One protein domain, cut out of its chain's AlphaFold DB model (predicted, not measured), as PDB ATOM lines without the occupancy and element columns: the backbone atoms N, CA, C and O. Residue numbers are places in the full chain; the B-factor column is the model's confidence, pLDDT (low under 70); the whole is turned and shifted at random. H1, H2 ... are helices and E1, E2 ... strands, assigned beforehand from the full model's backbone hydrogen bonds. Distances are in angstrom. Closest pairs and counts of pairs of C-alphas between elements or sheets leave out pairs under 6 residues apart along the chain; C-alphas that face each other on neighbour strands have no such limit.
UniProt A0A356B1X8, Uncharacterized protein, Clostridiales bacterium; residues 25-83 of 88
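What this domain is: This is residues 25 to 83 of the 88 residues of an uncharacterized protein of Clostridiales bacterium (UniProt A0A356B1X8). Three small hairpins follow one another in a flat, loosely joined model: the strand hairpin of E3 and E4 reaches out to one side, between a shorter strand hairpin, E1 and E2, and a helical hairpin, H2 and H3. The very short helix H1 makes the corner between E2 and E3, while H2 lies nearest the middle and runs side by side with H3. The printed part has 59 residues, with three named helices and four named strands in the order E1, E2, H1, E3, E4, H2, H3; its two sheets, E1 - E2 and E3 - E4, are both antiparallel, and the class is mixed, helices and strands. It is only just compact, close to loose, with a radius of gyration of the C-alphas of 12.3 A and spans of 35 by 30 by 15 A.

Where its parts are: E3 covers residues 45 to 48, 10.3 A from first to last C-alpha, and E4 residues 51 to 54, 10.2 A. E1, residues 28 to 30, is 6.2 A long and begins with C-alpha 28 at (155.249, 220.010, 117.176). E2 is residues 38 to 40, 7.1 A, and H1 is residues 41 to 44, 4.9 A. H2, residues 56 to 63, measures 10.5 A and begins with C-alpha 56 at (151.499, 214.719, 101.648). H3, residues 72 to 82, is the longest helix at 15.5 A and ends with C-alpha 82 at (147.850, 216.794, 96.377).

How they stand to each other: E3 and E4 form an antiparallel hairpin, with 140 degrees between their directions; N 46 and O 53 are 2.9 A apart and N 53 and O 46 2.8 A, within hydrogen-bond range. The closest C-alphas of H1 and E4, those of Ala 44 and Leu 54, are 5.8 A apart. E1 and E2 form a second antiparallel hairpin, at 153 degrees, with N 29 and O 39 at 2.8 A. The closest C-alphas of E1 and H1, those of Asn 28 and Arg 41, are 5.0 A apart. H1 and H2 are close but not clearly touching, with the C-alphas of Ala 44 and Ile 58 closest at 7.4 A. H2 and H3 form a helical hairpin: they touch, closest at the C-alphas of Pro 56 and Ala 79, 4.7 A, at a shallow tilt of 14 degrees, opposite ways. Among the pairs that are apart are E2 and E3, E3 and H2, and E4 and H3. In H2 and H3 every O i to N i+4 pair is within hydrogen-bond range; H1 is too short for such a pair.

The domain as a whole: The two C-alphas farthest apart are those of Asp 26 and Glu 70, 35.8 A. The printed part, residues 25 to 83, has no cut and no long link. The mean pLDDT of the printed part is 84.7, and residue 70 alone is under 70.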
ATOM      1  N   LYS A  25     156.977 217.049 120.389       93.81
ATOM      2  CA  LYS A  25     157.525 217.922 121.429       93.81
ATOM      3  C   LYS A  25     156.931 219.317 121.311       93.81
ATOM      4  O   LYS A  25     156.945 219.892 120.228       93.81
ATOM      5  N   ASP A  26     156.454 219.864 122.427       93.81
ATOM      6  CA  ASP A  26     155.909 221.226 122.501       93.81
ATOM      7  C   ASP A  26     154.865 221.500 121.390       93.81
ATOM      8  O   ASP A  26     154.966 222.488 120.669       93.81
ATOM      9  N   GLU A  27     153.913 220.572 121.199       92.44
ATOM     10  CA  GLU A  27     152.871 220.593 120.147       92.44
ATOM     11  C   GLU A  27     153.385 220.539 118.695       92.44
ATOM     12  O   GLU A  27     152.628 220.756 117.744       92.44
ATOM     13  N   ASN A  28     154.663 220.213 118.494       93.06
ATOM     14  CA  ASN A  28     155.249 220.010 117.176       93.06
ATOM     15  C   ASN A  28     155.459 218.525 116.891       93.06
ATOM     16  O   ASN A  28     156.064 217.799 117.679       93.06
ATOM     17  N   PHE A  29     155.015 218.108 115.711       92.19
ATOM     18  CA  PHE A  29     155.412 216.860 115.083       92.19
ATOM     19  C   PHE A  29     156.892 216.935 114.695       92.19
ATOM     20  O   PHE A  29     157.307 217.883 114.021       92.19
ATOM     21  N   LEU A  30     157.675 215.930 115.086       92.31
ATOM     22  CA  LEU A  30     159.092 215.812 114.748       92.31
ATOM     23  C   LEU A  30     159.286 214.721 113.701       92.31
ATOM     24  O   LEU A  30     158.812 213.595 113.860       92.31
ATOM     25  N   TYR A  31     160.015 215.020 112.630       88.69
ATOM     26  CA  TYR A  31     160.342 214.004 111.641       88.69
ATOM     27  C   TYR A  31     161.332 212.983 112.220       88.69
ATOM     28  O   TYR A  31     162.458 213.331 112.564       88.69
ATOM     29  N   ALA A  32     160.950 211.704 112.274       85.69
ATOM     30  CA  ALA A  32     161.679 210.670 113.018       85.69
ATOM     31  C   ALA A  32     163.147 210.468 112.598       85.69
ATOM     32  O   ALA A  32     163.953 209.971 113.379       85.69
ATOM     33  N   ARG A  33     163.520 210.824 111.358       84.81
ATOM     34  CA  ARG A  33     164.914 210.704 110.892       84.81
ATOM     35  C   ARG A  33     165.745 211.970 111.094       84.81
ATOM     36  O   ARG A  33     166.965 211.898 110.989       84.81
ATOM     37  N   ASN A  34     165.109 213.115 111.337       88.19
ATOM     38  CA  ASN A  34     165.782 214.378 111.614       88.19
ATOM     39  C   ASN A  34     164.857 215.305 112.419       88.19
ATOM     40  O   ASN A  34     163.957 215.921 111.850       88.19
ATOM     41  N   HIS A  35     165.113 215.432 113.724       88.62
ATOM     42  CA  HIS A  35     164.290 216.230 114.640       88.62
ATOM     43  C   HIS A  35     164.425 217.749 114.431       88.62
ATOM     44  O   HIS A  35     163.608 218.496 114.967       88.62
ATOM     45  N   ASP A  36     165.393 218.211 113.631       90.25
ATOM     46  CA  ASP A  36     165.463 219.617 113.207       90.25
ATOM     47  C   ASP A  36     164.333 219.958 112.219       90.25
ATOM     48  O   ASP A  36     163.949 221.119 112.072       90.25
ATOM     49  N   ILE A  37     163.768 218.942 111.552       88.62
ATOM     50  CA  ILE A  37     162.584 219.076 110.706       88.62
ATOM     51  C   ILE A  37     161.351 218.852 111.581       88.62
ATOM     52  O   ILE A  37     161.077 217.741 112.043       88.62
ATOM     53  N   SER A  38     160.589 219.922 111.783       92.25
ATOM     54  CA  SER A  38     159.389 219.913 112.613       92.25
ATOM     55  C   SER A  38     158.258 220.727 111.994       92.25
ATOM     56  O   SER A  38     158.472 221.589 111.138       92.25
ATOM     57  N   LEU A  39     157.035 220.424 112.421       91.44
ATOM     58  CA  LEU A  39     155.836 221.145 112.016       91.44
ATOM     59  C   LEU A  39     154.838 221.170 113.182       91.44
ATOM     60  O   LEU A  39     154.715 220.153 113.865       91.44
ATOM     61  N   PRO A  40     154.075 222.258 113.391       94.06
ATOM     62  CA  PRO A  40     152.958 222.241 114.330       94.06
ATOM     63  C   PRO A  40     152.028 221.054 114.063       94.06
ATOM     64  O   PRO A  40     151.712 220.756 112.905       94.06
ATOM     65  N   ARG A  41     151.608 220.346 115.115       89.94
ATOM     66  CA  ARG A  41     150.835 219.100 114.999       89.94
ATOM     67  C   ARG A  41     149.538 219.285 114.208       89.94
ATOM     68  O   ARG A  41     149.185 218.432 113.396       89.94
ATOM     69  N   ASP A  42     148.851 220.402 114.417       90.94
ATOM     70  CA  ASP A  42     147.625 220.784 113.705       90.94
ATOM     71  C   ASP A  42     147.843 221.024 112.202       90.94
ATOM     72  O   ASP A  42     146.908 220.919 111.414       90.94
ATOM     73  N   LYS A  43     149.084 221.303 111.793       90.75
ATOM     74  CA  LYS A  43     149.487 221.437 110.390       90.75
ATOM     75  C   LYS A  43     150.028 220.141 109.800       90.75
ATOM     76  O   LYS A  43     150.045 220.031 108.579       90.75
ATOM     77  N   ALA A  44     150.472 219.196 110.631       90.00
ATOM     78  CA  ALA A  44     151.009 217.898 110.217       90.00
ATOM     79  C   ALA A  44     149.924 216.862 109.897       90.00
ATOM     80  O   ALA A  44     150.179 215.918 109.148       90.00
ATOM     81  N   VAL A  45     148.718 217.051 110.440       89.06
ATOM     82  CA  VAL A  45     147.585 216.138 110.281       89.06
ATOM     83  C   VAL A  45     146.452 216.833 109.534       89.06
ATOM     84  O   VAL A  45     145.988 217.896 109.932       89.06
ATOM     85  N   SER A  46     145.981 216.202 108.463       88.50
ATOM     86  CA  SER A  46     144.759 216.570 107.746       88.50
ATOM     87  C   SER A  46     143.682 215.505 107.968       88.50
ATOM     88  O   SER A  46     143.965 214.433 108.497       88.50
ATOM     89  N   TYR A  47     142.442 215.791 107.573       86.12
ATOM     90  CA  TYR A  47     141.303 214.895 107.774       86.12
ATOM     91  C   TYR A  47     140.547 214.657 106.473       86.12
ATOM     92  O   TYR A  47     140.262 215.588 105.720       86.12
ATOM     93  N   ARG A  48     140.180 213.399 106.220       82.31
ATOM     94  CA  ARG A  48     139.262 213.013 105.143       82.31
ATOM     95  C   ARG A  48     138.167 212.140 105.736       82.31
ATOM     96  O   ARG A  48     138.451 211.027 106.155       82.31
ATOM     97  N   ASN A  49     136.925 212.628 105.750       87.56
ATOM     98  CA  ASN A  49     135.788 211.938 106.382       87.56
ATOM     99  C   ASN A  49     136.106 211.502 107.827       87.56
ATOM    100  O   ASN A  49     135.966 210.331 108.161       87.56
ATOM    101  N   ASP A  50     136.630 212.429 108.636       85.06
ATOM    102  CA  ASP A  50     137.065 212.205 110.025       85.06
ATOM    103  C   ASP A  50     138.250 211.240 110.217       85.06
ATOM    104  O   ASP A  50     138.675 211.001 111.346       85.06
ATOM    105  N   ILE A  51     138.846 210.729 109.135       82.94
ATOM    106  CA  ILE A  51     140.066 209.921 109.196       82.94
ATOM    107  C   ILE A  51     141.276 210.866 109.174       82.94
ATOM    108  O   ILE A  51     141.487 211.528 108.148       82.94
ATOM    109  N   PRO A  52     142.068 210.951 110.262       84.94
ATOM    110  CA  PRO A  52     143.302 211.719 110.266       84.94
ATOM    111  C   PRO A  52     144.346 211.039 109.380       84.94
ATOM    112  O   PRO A  52     144.526 209.823 109.430       84.94
ATOM    113  N   TYR A  53     145.068 211.828 108.597       85.25
ATOM    114  CA  TYR A  53     146.199 211.366 107.805       85.25
ATOM    115  C   TYR A  53     147.313 212.411 107.813       85.25
ATOM    116  O   TYR A  53     147.058 213.613 107.925       85.25
ATOM    117  N   LEU A  54     148.560 211.951 107.712       86.88
ATOM    118  CA  LEU A  54     149.704 212.847 107.589       86.88
ATOM    119  C   LEU A  54     149.638 213.587 106.261       86.88
ATOM    120  O   LEU A  54     149.316 213.001 105.226       86.88
ATOM    121  N   ILE A  55     149.964 214.873 106.291       89.81
ATOM    122  CA  ILE A  55     149.978 215.677 105.075       89.81
ATOM    123  C   ILE A  55     150.956 215.091 104.030       89.81
ATOM    124  O   ILE A  55     151.978 214.496 104.401       89.81
ATOM    125  N   PRO A  56     150.673 215.264 102.726       87.19
ATOM    126  CA  PRO A  56     151.499 214.719 101.648       87.19
ATOM    127  C   PRO A  56     152.995 215.067 101.744       87.19
ATOM    128  O   PRO A  56     153.845 214.243 101.417       87.19
ATOM    129  N   GLU A  57     153.329 216.257 102.248       85.62
ATOM    130  CA  GLU A  57     154.701 216.735 102.445       85.62
ATOM    131  C   GLU A  57     155.499 215.816 103.379       85.62
ATOM    132  O   GLU A  57     156.660 215.500 103.118       85.62
ATOM    133  N   ILE A  58     154.867 215.356 104.464       85.81
ATOM    134  CA  ILE A  58     155.492 214.453 105.431       85.81
ATOM    135  C   ILE A  58     155.650 213.072 104.800       85.81
ATOM    136  O   ILE A  58     156.734 212.495 104.873       85.81
ATOM    137  N   MET A  59     154.618 212.562 104.118       83.88
ATOM    138  CA  MET A  59     154.717 211.294 103.385       83.88
ATOM    139  C   MET A  59     155.884 211.303 102.393       83.88
ATOM    140  O   MET A  59     156.678 210.363 102.369       83.88
ATOM    141  N   ARG A  60     156.058 212.393 101.641       84.44
ATOM    142  CA  ARG A  60     157.172 212.562 100.702       84.44
ATOM    143  C   ARG A  60     158.531 212.436 101.390       84.44
ATOM    144  O   ARG A  60     159.386 211.713 100.882       84.44
ATOM    145  N   LEU A  61     158.732 213.086 102.541       86.00
ATOM    146  CA  LEU A  61     159.987 212.979 103.301       86.00
ATOM    147  C   LEU A  61     160.317 211.527 103.659       86.00
ATOM    148  O   LEU A  61     161.467 211.112 103.532       86.00
ATOM    149  N   TYR A  62     159.311 210.742 104.044       83.25
ATOM    150  CA  TYR A  62     159.489 209.322 104.339       83.25
ATOM    151  C   TYR A  62     159.870 208.506 103.103       83.25
ATOM    152  O   TYR A  62     160.784 207.683 103.173       83.25
ATOM    153  N   LYS A  63     159.217 208.744 101.963       82.00
ATOM    154  CA  LYS A  63     159.456 207.978 100.728       82.00
ATOM    155  C   LYS A  63     160.784 208.337 100.060       82.00
ATOM    156  O   LYS A  63     161.460 207.453  99.547       82.00
ATOM    157  N   LEU A  64     161.231 209.591 100.172       80.38
ATOM    158  CA  LEU A  64     162.548 210.038  99.697       80.38
ATOM    159  C   LEU A  64     163.728 209.326 100.376       80.38
ATOM    160  O   LEU A  64     164.851 209.411  99.889       80.38
ATOM    161  N   THR A  65     163.499 208.629 101.491       77.81
ATOM    162  CA  THR A  65     164.567 207.892 102.184       77.81
ATOM    163  C   THR A  65     164.920 206.566 101.518       77.81
ATOM    164  O   THR A  65     165.936 205.979 101.882       77.81
ATOM    165  N   ASP A  66     164.110 206.105 100.561       76.56
ATOM    166  CA  ASP A  66     164.309 204.846  99.843       76.56
ATOM    167  C   ASP A  66     163.721 204.941  98.423       76.56
ATOM    168  O   ASP A  66     162.614 204.483  98.141       76.56
ATOM    169  N   THR A  67     164.454 205.604  97.526       73.25
ATOM    170  CA  THR A  67     164.017 205.868  96.142       73.25
ATOM    171  C   THR A  67     164.017 204.628  95.249       73.25
ATOM    172  O   THR A  67     163.425 204.653  94.175       73.25
ATOM    173  N   GLU A  68     164.675 203.550  95.679       76.38
ATOM    174  CA  GLU A  68     164.798 202.296  94.926       76.38
ATOM    175  C   GLU A  68     163.637 201.329  95.223       76.38
ATOM    176  O   GLU A  68     163.477 200.310  94.544       76.38
ATOM    177  N   ARG A  69     162.809 201.621  96.236       75.75
ATOM    178  CA  ARG A  69     161.708 200.746  96.638       75.75
ATOM    179  C   ARG A  69     160.528 200.836  95.679       75.75
ATOM    180  O   ARG A  69     159.841 201.853  95.569       75.75
ATOM    181  N   GLU A  70     160.236 199.706  95.048       67.31
ATOM    182  CA  GLU A  70     159.079 199.544  94.173       67.31
ATOM    183  C   GLU A  70     157.779 199.880  94.936       67.31
ATOM    184  O   GLU A  70     157.501 199.334  96.005       67.31
ATOM    185  N   GLY A  71     157.011 200.844  94.416       70.19
ATOM    186  CA  GLY A  71     155.790 201.380  95.039       70.19
ATOM    187  C   GLY A  71     155.940 202.772  95.666       70.19
ATOM    188  O   GLY A  71     154.967 203.521  95.692       70.19
ATOM    189  N   TYR A  72     157.146 203.182  96.077       76.44
ATOM    190  CA  TYR A  72     157.351 204.510  96.681       76.44
ATOM    191  C   TYR A  72     157.240 205.650  95.669       76.44
ATOM    192  O   TYR A  72     156.809 206.743  96.031       76.44
ATOM    193  N   GLN A  73     157.559 205.390  94.400       74.69
ATOM    194  CA  GLN A  73     157.372 206.366  93.327       74.69
ATOM    195  C   GLN A  73     155.891 206.723  93.130       74.69
ATOM    196  O   GLN A  73     155.566 207.888  92.944       74.69
ATOM    197  N   LEU A  74     154.983 205.745  93.242       77.94
ATOM    198  CA  LEU A  74     153.545 205.995  93.127       77.94
ATOM    199  C   LEU A  74     153.044 206.864  94.289       77.94
ATOM    200  O   LEU A  74     152.328 207.836  94.062       77.94
ATOM    201  N   ASP A  75     153.450 206.539  95.520       77.56
ATOM    202  CA  ASP A  75     153.123 207.339  96.708       77.56
ATOM    203  C   ASP A  75     153.668 208.772  96.581       77.56
ATOM    204  O   ASP A  75     153.003 209.737  96.959       77.56
ATOM    205  N   TYR A  76     154.874 208.913  96.024       79.44
ATOM    206  CA  TYR A  76     155.519 210.197  95.764       79.44
ATOM    207  C   TYR A  76     154.741 211.037  94.744       79.44
ATOM    208  O   TYR A  76     154.453 212.206  95.007       79.44
ATOM    209  N   ASP A  77     154.383 210.452  93.601       80.94
ATOM    210  CA  ASP A  77     153.668 211.154  92.533       80.94
ATOM    211  C   ASP A  77     152.288 211.621  93.022       80.94
ATOM    212  O   ASP A  77     151.918 212.783  92.842       80.94
ATOM    213  N   LEU A  78     151.570 210.759  93.753       81.75
ATOM    214  CA  LEU A  78     150.285 211.099  94.368       81.75
ATOM    215  C   LEU A  78     150.418 212.208  95.417       81.75
ATOM    216  O   LEU A  78     149.581 213.113  95.465       81.75
ATOM    217  N   ALA A  79     151.468 212.176  96.242       82.56
ATOM    218  CA  ALA A  79     151.733 213.253  97.188       82.56
ATOM    219  C   ALA A  79     151.957 214.586  96.455       82.56
ATOM    220  O   ALA A  79     151.326 215.587  96.792       82.56
ATOM    221  N   MET A  80     152.770 214.588  95.395       82.25
ATOM    222  CA  MET A  80     153.050 215.779  94.585       82.25
ATOM    223  C   MET A  80     151.808 216.364  93.900       82.25
ATOM    224  O   MET A  80     151.749 217.577  93.680       82.25
ATOM    225  N   GLU A  81     150.811 215.553  93.552       83.44
ATOM    226  CA  GLU A  81     149.540 216.037  92.999       83.44
ATOM    227  C   GLU A  81     148.679 216.761  94.041       83.44
ATOM    228  O   GLU A  81     148.031 217.755  93.714       83.44
ATOM    229  N   GLN A  82     148.699 216.291  95.290       81.38
ATOM    230  CA  GLN A  82     147.850 216.794  96.377       81.38
ATOM    231  C   GLN A  82     148.461 217.984  97.141       81.38
ATOM    232  O   GLN A  82     147.768 218.634  97.924       81.38
ATOM    233  N   MET A  83     149.744 218.284  96.926       81.56
ATOM    234  CA  MET A  83     150.444 219.406  97.564       81.56
ATOM    235  C   MET A  83     150.076 220.751  96.927       81.56
ATOM    236  O   MET A  83     149.954 220.874  95.704       81.56
TER     237      MET A  83